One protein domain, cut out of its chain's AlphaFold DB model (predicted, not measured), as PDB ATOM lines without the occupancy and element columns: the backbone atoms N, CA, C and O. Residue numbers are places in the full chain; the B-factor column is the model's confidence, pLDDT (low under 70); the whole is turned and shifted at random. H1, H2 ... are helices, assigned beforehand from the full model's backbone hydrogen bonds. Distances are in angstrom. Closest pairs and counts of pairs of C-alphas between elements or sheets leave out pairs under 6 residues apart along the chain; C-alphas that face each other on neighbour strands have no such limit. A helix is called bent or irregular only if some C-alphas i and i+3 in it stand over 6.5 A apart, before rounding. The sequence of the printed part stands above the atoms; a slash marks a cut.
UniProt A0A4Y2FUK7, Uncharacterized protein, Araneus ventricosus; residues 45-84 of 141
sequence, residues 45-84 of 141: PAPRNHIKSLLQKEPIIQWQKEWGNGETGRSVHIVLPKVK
ATOM      1  N   PRO A  45      56.711 -34.091  28.190       76.50
ATOM      2  CA  PRO A  45      57.228 -35.459  28.077       76.50
ATOM      3  C   PRO A  45      56.244 -36.521  28.602       76.50
ATOM      4  O   PRO A  45      56.618 -37.666  28.838       76.50
ATOM      5  N   ALA A  46      54.978 -36.154  28.809       73.81
ATOM      6  CA  ALA A  46      53.957 -36.999  29.385       73.81
ATOM      7  C   ALA A  46      52.713 -37.045  28.483       73.81
ATOM      8  O   ALA A  46      52.277 -36.012  27.962       73.81
ATOM      9  N   PRO A  47      52.078 -38.222  28.344       84.88
ATOM     10  CA  PRO A  47      50.814 -38.352  27.635       84.88
ATOM     11  C   PRO A  47      49.776 -37.362  28.173       84.88
ATOM     12  O   PRO A  47      49.609 -37.224  29.386       84.88
ATOM     13  N   ARG A  48      49.007 -36.721  27.284       80.00
ATOM     14  CA  ARG A  48      47.968 -35.732  27.642       80.00
ATOM     15  C   ARG A  48      47.030 -36.215  28.760       80.00
ATOM     16  O   ARG A  48      46.610 -35.427  29.602       80.00
ATOM     17  N   ASN A  49      46.721 -37.510  28.782       82.56
ATOM     18  CA  ASN A  49      45.869 -38.132  29.797       82.56
ATOM     19  C   ASN A  49      46.513 -38.136  31.190       82.56
ATOM     20  O   ASN A  49      45.819 -37.911  32.179       82.56
ATOM     21  N   HIS A  50      47.832 -38.332  31.267       83.81
ATOM     22  CA  HIS A  50      48.580 -38.299  32.520       83.81
ATOM     23  C   HIS A  50      48.488 -36.911  33.160       83.81
ATOM     24  O   HIS A  50      48.048 -36.790  34.303       83.81
ATOM     25  N   ILE A  51      48.768 -35.865  32.379       85.06
ATOM     26  CA  ILE A  51      48.708 -34.466  32.825       85.06
ATOM     27  C   ILE A  51      47.282 -34.080  33.219       85.06
ATOM     28  O   ILE A  51      47.072 -33.513  34.287       85.06
ATOM     29  N   LYS A  52      46.278 -34.452  32.412       84.06
ATOM     30  CA  LYS A  52      44.867 -34.237  32.766       84.06
ATOM     31  C   LYS A  52      44.502 -34.897  34.096       84.06
ATOM     32  O   LYS A  52      43.839 -34.268  34.912       84.06
ATOM     33  N   SER A  53      44.942 -36.133  34.331       83.88
ATOM     34  CA  SER A  53      44.645 -36.839  35.581       83.88
ATOM     35  C   SER A  53      45.316 -36.193  36.797       83.88
ATOM     36  O   SER A  53      44.713 -36.151  37.863       83.88
ATOM     37  N   LEU A  54      46.531 -35.654  36.640       83.62
ATOM     38  CA  LEU A  54      47.244 -34.936  37.700       83.62
ATOM     39  C   LEU A  54      46.552 -33.613  38.042       83.62
ATOM     40  O   LEU A  54      46.262 -33.358  39.207       83.62
ATOM     41  N   LEU A  55      46.207 -32.824  37.022       83.31
ATOM     42  CA  LEU A  55      45.513 -31.544  37.195       83.31
ATOM     43  C   LEU A  55      44.111 -31.701  37.791       83.31
ATOM     44  O   LEU A  55      43.626 -30.792  38.454       83.31
ATOM     45  N   GLN A  56      43.450 -32.838  37.566       83.31
ATOM     46  CA  GLN A  56      42.150 -33.108  38.175       83.31
ATOM     47  C   GLN A  56      42.267 -33.480  39.656       83.31
ATOM     48  O   GLN A  56      41.404 -33.079  40.426       83.31
ATOM     49  N   LYS A  57      43.304 -34.218  40.072       82.62
ATOM     50  CA  LYS A  57      43.420 -34.771  41.435       82.62
ATOM     51  C   LYS A  57      43.611 -33.710  42.520       82.62
ATOM     52  O   LYS A  57      42.919 -33.773  43.533       82.62
ATOM     53  N   GLU A  58      44.500 -32.745  42.304       85.56
ATOM     54  CA  GLU A  58      44.861 -31.747  43.326       85.56
ATOM     55  C   GLU A  58      43.667 -30.885  43.787       85.56
ATOM     56  O   GLU A  58      43.399 -30.834  44.993       85.56
ATOM     57  N   PRO A  59      42.859 -30.290  42.884       88.94
ATOM     58  CA  PRO A  59      41.693 -29.506  43.288       88.94
ATOM     59  C   PRO A  59      40.655 -30.322  44.057       88.94
ATOM     60  O   PRO A  59      40.036 -29.808  44.980       88.94
ATOM     61  N   ILE A  60      40.462 -31.599  43.705       84.88
ATOM     62  CA  ILE A  60      39.483 -32.468  44.375       84.88
ATOM     63  C   ILE A  60      39.912 -32.752  45.808       84.88
ATOM     64  O   ILE A  60      39.076 -32.732  46.706       84.88
ATOM     65  N   ILE A  61      41.195 -33.040  46.028       85.75
ATOM     66  CA  ILE A  61      41.722 -33.342  47.362       85.75
ATOM     67  C   ILE A  61      41.594 -32.107  48.255       85.75
ATOM     68  O   ILE A  61      41.100 -32.214  49.379       85.75
ATOM     69  N   GLN A  62      41.970 -30.937  47.733       88.00
ATOM     70  CA  GLN A  62      41.827 -29.668  48.443       88.00
ATOM     71  C   GLN A  62      40.356 -29.368  48.761       88.00
ATOM     72  O   GLN A  62      40.016 -29.083  49.907       88.00
ATOM     73  N   TRP A  63      39.468 -29.527  47.778       84.44
ATOM     74  CA  TRP A  63      38.036 -29.313  47.959       84.44
ATOM     75  C   TRP A  63      37.434 -30.294  48.971       84.44
ATOM     76  O   TRP A  63      36.645 -29.900  49.819       84.44
ATOM     77  N   GLN A  64      37.839 -31.567  48.954       85.69
ATOM     78  CA  GLN A  64      37.360 -32.574  49.903       85.69
ATOM     79  C   GLN A  64      37.845 -32.298  51.336       85.69
ATOM     80  O   GLN A  64      37.122 -32.588  52.290       85.69
ATOM     81  N   LYS A  65      39.044 -31.727  51.494       85.88
ATOM     82  CA  LYS A  65      39.571 -31.272  52.786       85.88
ATOM     83  C   LYS A  65      38.755 -30.099  53.329       85.88
ATOM     84  O   LYS A  65      38.351 -30.119  54.485       85.88
ATOM     85  N   GLU A  66      38.454 -29.115  52.488       84.44
ATOM     86  CA  GLU A  66      37.581 -27.993  52.859       84.44
ATOM     87  C   GLU A  66      36.147 -28.464  53.153       84.44
ATOM     88  O   GLU A  66      35.540 -28.026  54.130       84.44
ATOM     89  N   TRP A  67      35.644 -29.429  52.380       81.69
ATOM     90  CA  TRP A  67      34.334 -30.052  52.577       81.69
ATOM     91  C   TRP A  67      34.212 -30.797  53.910       81.69
ATOM     92  O   TRP A  67      33.167 -30.736  54.552       81.69
ATOM     93  N   GLY A  68      35.265 -31.505  54.331       79.88
ATOM     94  CA  GLY A  68      35.303 -32.212  55.615       79.88
ATOM     95  C   GLY A  68      35.450 -31.287  56.826       79.88
ATOM     96  O   GLY A  68      35.007 -31.642  57.914       79.88
ATOM     97  N   ASN A  69      36.036 -30.103  56.640       79.31
ATOM     98  CA  ASN A  69      36.287 -29.136  57.711       79.31
ATOM     99  C   ASN A  69      35.134 -28.133  57.928       79.31
ATOM    100  O   ASN A  69      35.137 -27.407  58.921       79.31
ATOM    101  N   GLY A  70      34.171 -28.045  57.006       72.44
ATOM    102  CA  GLY A  70      33.079 -27.072  57.075       72.44
ATOM    103  C   GLY A  70      31.945 -27.486  58.021       72.44
ATOM    104  O   GLY A  70      31.109 -28.314  57.668       72.44
ATOM    105  N   GLU A  71      31.830 -26.844  59.188       60.22
ATOM    106  CA  GLU A  71      30.714 -27.075  60.129       60.22
ATOM    107  C   GLU A  71      29.355 -26.530  59.628       60.22
ATOM    108  O   GLU A  71      28.292 -26.964  60.081       60.22
ATOM    109  N   THR A  72      29.374 -25.602  58.665       57.94
ATOM    110  CA  THR A  72      28.212 -24.815  58.196       57.94
ATOM    111  C   THR A  72      27.250 -25.596  57.285       57.94
ATOM    112  O   THR A  72      26.142 -25.142  57.013       57.94
ATOM    113  N   GLY A  73      27.634 -26.787  56.815       59.81
ATOM    114  CA  GLY A  73      26.945 -27.506  55.733       59.81
ATOM    115  C   GLY A  73      26.317 -28.846  56.114       59.81
ATOM    116  O   GLY A  73      26.151 -29.684  55.230       59.81
ATOM    117  N   ARG A  74      25.995 -29.087  57.397       65.69
ATOM    118  CA  ARG A  74      25.604 -30.419  57.916       65.69
ATOM    119  C   ARG A  74      24.572 -31.153  57.052       65.69
ATOM    120  O   ARG A  74      24.762 -32.331  56.791       65.69
ATOM    121  N   SER A  75      23.527 -30.490  56.554       66.94
ATOM    122  CA  SER A  75      22.506 -31.144  55.718       66.94
ATOM    123  C   SER A  75      23.052 -31.644  54.378       66.94
ATOM    124  O   SER A  75      22.727 -32.752  53.969       66.94
ATOM    125  N   VAL A  76      23.910 -30.873  53.708       69.56
ATOM    126  CA  VAL A  76      24.517 -31.295  52.439       69.56
ATOM    127  C   VAL A  76      25.620 -32.320  52.685       69.56
ATOM    128  O   VAL A  76      25.732 -33.274  51.924       69.56
ATOM    129  N   HIS A  77      26.379 -32.188  53.773       72.31
ATOM    130  CA  HIS A  77      27.390 -33.171  54.169       72.31
ATOM    131  C   HIS A  77      26.777 -34.537  54.535       72.31
ATOM    132  O   HIS A  77      27.339 -35.570  54.186       72.31
ATOM    133  N   ILE A  78      25.597 -34.556  55.168       69.94
ATOM    134  CA  ILE A  78      24.844 -35.784  55.481       69.94
ATOM    135  C   ILE A  78      24.418 -36.524  54.201       69.94
ATOM    136  O   ILE A  78      24.415 -37.751  54.164       69.94
ATOM    137  N   VAL A  79      24.075 -35.789  53.142       69.81
ATOM    138  CA  VAL A  79      23.603 -36.360  51.867       69.81
ATOM    139  C   VAL A  79      24.756 -36.700  50.929       69.81
ATOM    140  O   VAL A  79      24.711 -37.681  50.190       69.81
ATOM    141  N   LEU A  80      25.808 -35.888  50.968       74.94
ATOM    142  CA  LEU A  80      27.001 -36.002  50.145       74.94
ATOM    143  C   LEU A  80      28.259 -35.975  51.020       74.94
ATOM    144  O   LEU A  80      28.999 -34.988  51.027       74.94
ATOM    145  N   PRO A  81      28.557 -37.080  51.726       70.88
ATOM    146  CA  PRO A  81      29.736 -37.149  52.587       70.88
ATOM    147  C   PRO A  81      31.041 -37.156  51.777       70.88
ATOM    148  O   PRO A  81      32.083 -36.695  52.243       70.88
ATOM    149  N   LYS A  82      30.997 -37.644  50.531       76.25
ATOM    150  CA  LYS A  82      32.156 -37.720  49.638       76.25
ATOM    151  C   LYS A  82      31.802 -37.199  48.259       76.25
ATOM    152  O   LYS A  82      30.878 -37.711  47.622       76.25
ATOM    153  N   VAL A  83      32.572 -36.234  47.775       74.00
ATOM    154  CA  VAL A  83      32.389 -35.714  46.427       74.00
ATOM    155  C   VAL A  83      33.151 -36.559  45.425       74.00
ATOM    156  O   VAL A  83      34.298 -36.958  45.625       74.00
ATOM    157  N   LYS A  84      32.439 -36.904  44.353       76.06
ATOM    158  CA  LYS A  84      32.937 -37.698  43.234       76.06
ATOM    159  C   LYS A  84      33.077 -36.783  42.024       76.06
ATOM    160  O   LYS A  84      32.264 -35.888  41.820       76.06
TER     161      LYS A  84
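AT A GLANCE: This is residues 45 to 84 of the 141 residues of an uncharacterized protein of Araneus ventricosus (UniProt A0A4Y2FUK7). Starting at Pro 45, you meet one long helix, H1, that makes the length of a hook; after Asn 69 a tight turn leads into a short, poorly formed helix, H2, and residues 80 to 84 fold back toward H1. The 40 printed residues hold two named helices, H1 then H2, and no named strand: all helix. The whole is only just extended, close to loose, with a radius of gyration of the C-alphas of 13.8 A and spans of 44 by 15 by 7 A.

HOW THE PARTS SIT: H1, residues 48 to 69, and H2, residues 71 to 79, are close but not clearly touching; look at their closest C-alphas, Trp 67 and His 77, 7.8 A apart. They run opposite ways at a steep tilt of 65 degrees. O i to N i+4 pairs are within hydrogen-bond range in 15 of 18 for H1 and 3 of 5 for H2.

IN THESE COORDINATES: Find C-alpha 48 at (47.968, -35.732, 27.642); H1 runs 32.9 A to C-alpha 69. It is neither bent nor irregular, but only just: C-alphas 56 and 59 are 6.3 A apart. H2 is irregular, C-alphas 72 and 75 being 8.9 A apart, and its last residue, Val 79, has its C-alpha at (23.603, -36.360, 51.867).

THE WHOLE: The farthest C-alphas, Pro 45 and Ser 75, are 44.6 A apart. Residues 45 to 59 stand free. The printed part has no cut; residues 71 to 76 and 78 to 79 are under pLDDT 70.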